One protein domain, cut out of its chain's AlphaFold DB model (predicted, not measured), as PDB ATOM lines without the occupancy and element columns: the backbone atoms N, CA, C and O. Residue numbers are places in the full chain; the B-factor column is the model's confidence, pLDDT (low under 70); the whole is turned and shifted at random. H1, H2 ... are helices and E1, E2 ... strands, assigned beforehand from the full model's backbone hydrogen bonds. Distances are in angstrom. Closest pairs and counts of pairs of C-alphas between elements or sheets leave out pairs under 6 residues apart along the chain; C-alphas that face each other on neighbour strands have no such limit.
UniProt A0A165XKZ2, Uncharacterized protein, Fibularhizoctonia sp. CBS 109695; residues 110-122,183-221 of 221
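AT A GLANCE: This is residues 110 to 122 and 183 to 221 of the 221 residues of an uncharacterized protein of Fibularhizoctonia sp. CBS 109695 (UniProt A0A165XKZ2). A small three-stranded antiparallel sheet, with E1 in the middle between E2 and the much longer E3, has two short helices, H1 and H2, in a loose arch of chain that leads from E2 round to E3 and only grazes the sheet. E3 runs on past the residues that face E1, toward one end of the long axis, and residues 118 to 122 after E1 lead toward the other end. The printed part has 52 residues, with E1, E2, H1, H2 and E3 in that order along the chain, and the sheet has the order E2, E1, E3. The class is mixed, helices and strands. The whole is only just compact, close to loose, with a radius of gyration of the C-alphas of 11.8 A, and flat, spanning 40 by 25 by 14 A.

IN THESE COORDINATES: E1 is residues 113 to 117, 13.1 A from first to last C-alpha, and begins with C-alpha 113 at (7.829, -1.612, -10.115). After the cut, E2 is residues 184 to 187, 9.8 A long. H1 is residues 189 to 195, 10.1 A long, with C-alpha 189 at (14.505, 4.386, -5.635). H2 is residues 202 to 207, 8.6 A long. E3 is residues 211 to 219, 25.3 A long, and ends with C-alpha 219 at (6.441, -13.131, -2.913).

HOW THE PARTS SIT: E1 is the inner strand, and E2 and E3 are edge strands. E1 and E3 are antiparallel at 147 degrees, with N 115 and O 213 within hydrogen-bond range at 2.9 A. E2 and E1 are antiparallel at 166 degrees, with N 116 and O 184 within hydrogen-bond range at 2.8 A. H1 is on the sheet but only grazes it, with residues 190 to 194; the closest C-alphas of E1 and H1 are those of Ala 113 and Met 191, 7.2 A apart. H2 is on the sheet but only grazes it, with residues 202 to 206, and is near E1, with 5 pairs of C-alphas within 10 A. H1 and H2 are close but not clearly touching; their closest C-alphas, those of Leu 194 and Val 202, are 6.6 A apart. They run the same way at a tilt of 37 degrees, only just steep. E2, H1, H2 and E3 form a split strand-helix-strand unit, two strands running the same way with helices between them along the chain and E1 between them in the sheet; its crossover is right-handed. In H2 every O i to N i+4 pair is within hydrogen-bond range; in H1 it is 1 of 3, beside 3 of 4 O i to N i+3 pairs.

THE WHOLE: The two C-alphas farthest apart, those of Tyr 122 and Ala 221, are 39.7 A apart. Residues 123 to 182 are not printed, and C-alphas 122 and 183 are 13.4 A apart across the cut. Of the links that are printed whole, E2 to H1 and H2 to E3 are tight and H1 to H2 is short. The mean pLDDT of the printed part is 79.6, and residues 121 to 122 and 197 to 207 are under 70.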
ATOM      1  N   ASN A 110      -0.064   2.039  -6.072       90.31
ATOM      2  CA  ASN A 110       0.302   0.828  -5.330       90.31
ATOM      3  C   ASN A 110       1.449   0.039  -5.988       90.31
ATOM      4  O   ASN A 110       1.753  -1.084  -5.573       90.31
ATOM      5  N   ALA A 111       2.044   0.577  -7.054       90.31
ATOM      6  CA  ALA A 111       3.088  -0.098  -7.807       90.31
ATOM      7  C   ALA A 111       4.423  -0.059  -7.052       90.31
ATOM      8  O   ALA A 111       4.833   0.973  -6.523       90.31
ATOM      9  N   HIS A 112       5.125  -1.191  -7.038       92.19
ATOM     10  CA  HIS A 112       6.504  -1.297  -6.539       92.19
ATOM     11  C   HIS A 112       7.525  -1.304  -7.684       92.19
ATOM     12  O   HIS A 112       8.720  -1.102  -7.461       92.19
ATOM     13  N   ALA A 113       7.050  -1.573  -8.898       92.56
ATOM     14  CA  ALA A 113       7.829  -1.612 -10.115       92.56
ATOM     15  C   ALA A 113       7.008  -1.058 -11.281       92.56
ATOM     16  O   ALA A 113       5.780  -1.166 -11.300       92.56
ATOM     17  N   ILE A 114       7.686  -0.506 -12.276       91.25
ATOM     18  CA  ILE A 114       7.075  -0.056 -13.522       91.25
ATOM     19  C   ILE A 114       7.850  -0.656 -14.680       91.25
ATOM     20  O   ILE A 114       9.073  -0.552 -14.740       91.25
ATOM     21  N   LEU A 115       7.126  -1.250 -15.620       91.50
ATOM     22  CA  LEU A 115       7.674  -1.672 -16.898       91.50
ATOM     23  C   LEU A 115       7.406  -0.574 -17.931       91.50
ATOM     24  O   LEU A 115       6.251  -0.247 -18.217       91.50
ATOM     25  N   LEU A 116       8.472   0.008 -18.466       89.25
ATOM     26  CA  LEU A 116       8.425   0.964 -19.561       89.25
ATOM     27  C   LEU A 116       8.653   0.208 -20.865       89.25
ATOM     28  O   LEU A 116       9.723  -0.364 -21.071       89.25
ATOM     29  N   LEU A 117       7.659   0.229 -21.748       87.25
ATOM     30  CA  LEU A 117       7.808  -0.277 -23.105       87.25
ATOM     31  C   LEU A 117       7.968   0.897 -24.075       87.25
ATOM     32  O   LEU A 117       7.162   1.835 -24.026       87.25
ATOM     33  N   PRO A 118       8.974   0.867 -24.964       81.38
ATOM     34  CA  PRO A 118       9.089   1.859 -26.021       81.38
ATOM     35  C   PRO A 118       7.844   1.826 -26.917       81.38
ATOM     36  O   PRO A 118       7.224   0.780 -27.121       81.38
ATOM     37  N   SER A 119       7.439   2.989 -27.434       80.81
ATOM     38  CA  SER A 119       6.327   3.034 -28.385       80.81
ATOM     39  C   SER A 119       6.750   2.350 -29.691       80.81
ATOM     40  O   SER A 119       7.826   2.668 -30.206       80.81
ATOM     41  N   PRO A 120       5.919   1.476 -30.285       71.31
ATOM     42  CA  PRO A 120       6.272   0.775 -31.524       71.31
ATOM     43  C   PRO A 120       6.487   1.731 -32.710       71.31
ATOM     44  O   PRO A 120       7.151   1.387 -33.682       71.31
ATOM     45  N   SER A 121       5.979   2.964 -32.626       66.69
ATOM     46  CA  SER A 121       6.160   4.009 -33.637       66.69
ATOM     47  C   SER A 121       7.586   4.571 -33.729       66.69
ATOM     48  O   SER A 121       7.876   5.293 -34.683       66.69
ATOM     49  N   TYR A 122       8.488   4.257 -32.790       61.69
ATOM     50  CA  TYR A 122       9.875   4.755 -32.822       61.69
ATOM     51  C   TYR A 122      10.821   3.927 -33.685       61.69
ATOM     52  O   TYR A 122      11.832   4.462 -34.136       61.69
ATOM     53  N   ALA A 183      12.157  -3.721 -23.213       83.44
ATOM     54  CA  ALA A 183      11.348  -3.214 -22.108       83.44
ATOM     55  C   ALA A 183      12.238  -2.935 -20.883       83.44
ATOM     56  O   ALA A 183      13.073  -3.759 -20.507       83.44
ATOM     57  N   LEU A 184      12.050  -1.783 -20.238       86.69
ATOM     58  CA  LEU A 184      12.833  -1.359 -19.078       86.69
ATOM     59  C   LEU A 184      12.025  -1.544 -17.798       86.69
ATOM     60  O   LEU A 184      10.956  -0.957 -17.643       86.69
ATOM     61  N   LEU A 185      12.544  -2.338 -16.863       89.38
ATOM     62  CA  LEU A 185      11.935  -2.527 -15.550       89.38
ATOM     63  C   LEU A 185      12.574  -1.576 -14.533       89.38
ATOM     64  O   LEU A 185      13.737  -1.729 -14.165       89.38
ATOM     65  N   LEU A 186      11.794  -0.614 -14.057       88.19
ATOM     66  CA  LEU A 186      12.176   0.317 -13.004       88.19
ATOM     67  C   LEU A 186      11.653  -0.188 -11.655       88.19
ATOM     68  O   LEU A 186      10.462  -0.465 -11.519       88.19
ATOM     69  N   VAL A 187      12.525  -0.290 -10.650       90.19
ATOM     70  CA  VAL A 187      12.183  -0.771  -9.299       90.19
ATOM     71  C   VAL A 187      12.836   0.129  -8.246       90.19
ATOM     72  O   VAL A 187      13.924   0.663  -8.467       90.19
ATOM     73  N   GLY A 188      12.201   0.275  -7.080       85.31
ATOM     74  CA  GLY A 188      12.842   0.875  -5.903       85.31
ATOM     75  C   GLY A 188      13.076   2.390  -6.032       85.31
ATOM     76  O   GLY A 188      12.164   3.087  -6.468       85.31
ATOM     77  N   PRO A 189      14.253   2.936  -5.658       75.88
ATOM     78  CA  PRO A 189      14.505   4.386  -5.635       75.88
ATOM     79  C   PRO A 189      14.241   5.100  -6.967       75.88
ATOM     80  O   PRO A 189      13.768   6.233  -6.977       75.88
ATOM     81  N   ALA A 190      14.449   4.416  -8.095       73.94
ATOM     82  CA  ALA A 190      14.175   4.963  -9.421       73.94
ATOM     83  C   ALA A 190      12.675   5.265  -9.659       73.94
ATOM     84  O   ALA A 190      12.334   6.126 -10.466       73.94
ATOM     85  N   MET A 191      11.762   4.617  -8.918       79.88
ATOM     86  CA  MET A 191      10.336   4.979  -8.894       79.88
ATOM     87  C   MET A 191      10.077   6.320  -8.200       79.88
ATOM     88  O   MET A 191       9.136   7.025  -8.565       79.88
ATOM     89  N   ALA A 192      10.868   6.666  -7.181       79.25
ATOM     90  CA  ALA A 192      10.667   7.895  -6.419       79.25
ATOM     91  C   ALA A 192      10.937   9.126  -7.293       79.25
ATOM     92  O   ALA A 192      10.182  10.095  -7.240       79.25
ATOM     93  N   GLU A 193      11.944   9.053  -8.169       76.62
ATOM     94  CA  GLU A 193      12.224  10.105  -9.154       76.62
ATOM     95  C   GLU A 193      11.079  10.298 -10.156       76.62
ATOM     96  O   GLU A 193      10.786  11.426 -10.555       76.62
ATOM     97  N   LEU A 194      10.396   9.209 -10.532       74.00
ATOM     98  CA  LEU A 194       9.206   9.275 -11.378       74.00
ATOM     99  C   LEU A 194       8.044   9.966 -10.653       74.00
ATOM    100  O   LEU A 194       7.386  10.834 -11.221       74.00
ATOM    101  N   LYS A 195       7.787   9.573  -9.400       74.12
ATOM    102  CA  LYS A 195       6.619  10.024  -8.631       74.12
ATOM    103  C   LYS A 195       6.736  11.480  -8.179       74.12
ATOM    104  O   LYS A 195       5.736  12.186  -8.147       74.12
ATOM    105  N   ASN A 196       7.952  11.937  -7.889       78.12
ATOM    106  CA  ASN A 196       8.209  13.285  -7.377       78.12
ATOM    107  C   ASN A 196       8.374  14.342  -8.483       78.12
ATOM    108  O   ASN A 196       8.799  15.457  -8.197       78.12
ATOM    109  N   GLY A 197       8.108  14.011  -9.751       63.00
ATOM    110  CA  GLY A 197       8.203  14.969 -10.862       63.00
ATOM    111  C   GLY A 197       9.627  15.439 -11.198       63.00
ATOM    112  O   GLY A 197       9.810  16.168 -12.166       63.00
ATOM    113  N   GLY A 198      10.650  14.981 -10.464       58.94
ATOM    114  CA  GLY A 198      12.068  15.276 -10.719       58.94
ATOM    115  C   GLY A 198      12.651  14.536 -11.928       58.94
ATOM    116  O   GLY A 198      13.799  14.753 -12.313       58.94
ATOM    117  N   GLY A 199      11.861  13.663 -12.554       52.12
ATOM    118  CA  GLY A 199      12.258  12.803 -13.660       52.12
ATOM    119  C   GLY A 199      12.431  13.544 -14.983       52.12
ATOM    120  O   GLY A 199      11.740  13.240 -15.952       52.12
ATOM    121  N   GLY A 200      13.404  14.448 -15.084       59.28
ATOM    122  CA  GLY A 200      13.727  15.121 -16.342       59.28
ATOM    123  C   GLY A 200      14.030  14.147 -17.492       59.28
ATOM    124  O   GLY A 200      13.877  14.510 -18.650       59.28
ATOM    125  N   ARG A 201      14.448  12.898 -17.224       60.56
ATOM    126  CA  ARG A 201      14.678  11.866 -18.261       60.56
ATOM    127  C   ARG A 201      13.524  10.879 -18.407       60.56
ATOM    128  O   ARG A 201      13.109  10.624 -19.532       60.56
ATOM    129  N   VAL A 202      12.968  10.372 -17.306       64.44
ATOM    130  CA  VAL A 202      11.854   9.416 -17.390       64.44
ATOM    131  C   VAL A 202      10.574  10.107 -17.856       64.44
ATOM    132  O   VAL A 202       9.913   9.603 -18.753       64.44
ATOM    133  N   GLY A 203      10.300  11.329 -17.390       66.25
ATOM    134  CA  GLY A 203       9.241  12.182 -17.934       66.25
ATOM    135  C   GLY A 203       9.417  12.467 -19.430       66.25
ATOM    136  O   GLY A 203       8.438  12.454 -20.171       66.25
ATOM    137  N   ARG A 204      10.663  12.604 -19.917       67.19
ATOM    138  CA  ARG A 204      10.945  12.697 -21.362       67.19
ATOM    139  C   ARG A 204      10.613  11.401 -22.108       67.19
ATOM    140  O   ARG A 204      10.095  11.462 -23.220       67.19
ATOM    141  N   MET A 205      10.853  10.235 -21.515       64.06
ATOM    142  CA  MET A 205      10.439   8.955 -22.106       64.06
ATOM    143  C   MET A 205       8.915   8.804 -22.121       64.06
ATOM    144  O   MET A 205       8.359   8.381 -23.130       64.06
ATOM    145  N   LEU A 206       8.234   9.234 -21.056       69.19
ATOM    146  CA  LEU A 206       6.770   9.286 -21.007       69.19
ATOM    147  C   LEU A 206       6.197  10.225 -22.072       69.19
ATOM    148  O   LEU A 206       5.271   9.851 -22.787       69.19
ATOM    149  N   SER A 207       6.795  11.409 -22.252       66.88
ATOM    150  CA  SER A 207       6.387  12.353 -23.305       66.88
ATOM    151  C   SER A 207       6.608  11.811 -24.720       66.88
ATOM    152  O   SER A 207       5.987  12.277 -25.667       66.88
ATOM    153  N   ARG A 208       7.458  10.790 -24.862       71.75
ATOM    154  CA  ARG A 208       7.725  10.082 -26.116       71.75
ATOM    155  C   ARG A 208       6.801   8.876 -26.307       71.75
ATOM    156  O   ARG A 208       7.195   7.886 -26.902       71.75
ATOM    157  N   GLY A 209       5.588   8.903 -25.760       77.25
ATOM    158  CA  GLY A 209       4.588   7.857 -26.002       77.25
ATOM    159  C   GLY A 209       4.999   6.456 -25.533       77.25
ATOM    160  O   GLY A 209       4.458   5.467 -26.035       77.25
ATOM    161  N   ALA A 210       5.963   6.355 -24.611       83.75
ATOM    162  CA  ALA A 210       6.305   5.093 -23.973       83.75
ATOM    163  C   ALA A 210       5.110   4.593 -23.153       83.75
ATOM    164  O   ALA A 210       4.435   5.363 -22.464       83.75
ATOM    165  N   ARG A 211       4.847   3.289 -23.224       88.25
ATOM    166  CA  ARG A 211       3.757   2.660 -22.479       88.25
ATOM    167  C   ARG A 211       4.256   2.289 -21.092       88.25
ATOM    168  O   ARG A 211       5.301   1.660 -20.947       88.25
ATOM    169  N   VAL A 212       3.493   2.679 -20.080       90.56
ATOM    170  CA  VAL A 212       3.822   2.462 -18.670       90.56
ATOM    171  C   VAL A 212       2.914   1.386 -18.119       90.56
ATOM    172  O   VAL A 212       1.693   1.528 -18.150       90.56
ATOM    173  N   HIS A 213       3.512   0.330 -17.581       93.62
ATOM    174  CA  HIS A 213       2.775  -0.762 -16.965       93.62
ATOM    175  C   HIS A 213       3.177  -0.889 -15.491       93.62
ATOM    176  O   HIS A 213       4.274  -1.367 -15.191       93.62
ATOM    177  N   PRO A 214       2.327  -0.419 -14.563       93.00
ATOM    178  CA  PRO A 214       2.558  -0.555 -13.131       93.00
ATOM    179  C   PRO A 214       2.380  -1.999 -12.640       93.00
ATOM    180  O   PRO A 214       1.391  -2.670 -12.950       93.00
ATOM    181  N   TYR A 215       3.328  -2.455 -11.822       95.00
ATOM    182  CA  TYR A 215       3.324  -3.772 -11.193       95.00
ATOM    183  C   TYR A 215       3.654  -3.693  -9.700       95.00
ATOM    184  O   TYR A 215       4.487  -2.906  -9.241       95.00
ATOM    185  N   ARG A 216       3.063  -4.603  -8.930       93.31
ATOM    186  CA  ARG A 216       3.422  -4.889  -7.544       93.31
ATOM    187  C   ARG A 216       4.241  -6.172  -7.489       93.31
ATOM    188  O   ARG A 216       3.835  -7.198  -8.031       93.31
ATOM    189  N   ILE A 217       5.385  -6.124  -6.814       92.31
ATOM    190  CA  ILE A 217       6.216  -7.308  -6.584       92.31
ATOM    191  C   ILE A 217       5.648  -8.054  -5.375       92.31
ATOM    192  O   ILE A 217       5.547  -7.481  -4.287       92.31
ATOM    193  N   VAL A 218       5.263  -9.314  -5.568       92.69
ATOM    194  CA  VAL A 218       4.665 -10.167  -4.532       92.69
ATOM    195  C   VAL A 218       5.490 -11.442  -4.402       92.69
ATOM    196  O   VAL A 218       5.820 -12.068  -5.409       92.69
ATOM    197  N   ALA A 219       5.811 -11.841  -3.171       90.81
ATOM    198  CA  ALA A 219       6.441 -13.131  -2.913       90.81
ATOM    199  C   ALA A 219       5.467 -14.267  -3.241       90.81
ATOM    200  O   ALA A 219       4.291 -14.224  -2.872       90.81
ATOM    201  N   ARG A 220       5.952 -15.278  -3.956       83.56
ATOM    202  CA  ARG A 220       5.230 -16.526  -4.170       83.56
ATOM    203  C   ARG A 220       5.302 -17.315  -2.861       83.56
ATOM    204  O   ARG A 220       6.401 -17.529  -2.349       83.56
ATOM    205  N   ALA A 221       4.131 -17.623  -2.307       77.38
ATOM    206  CA  ALA A 221       3.986 -18.509  -1.158       77.38
ATOM    207  C   ALA A 221       4.372 -19.943  -1.532       77.38
ATOM    208  O   ALA A 221       4.180 -20.298  -2.723       77.38
TER     209      ALA A 221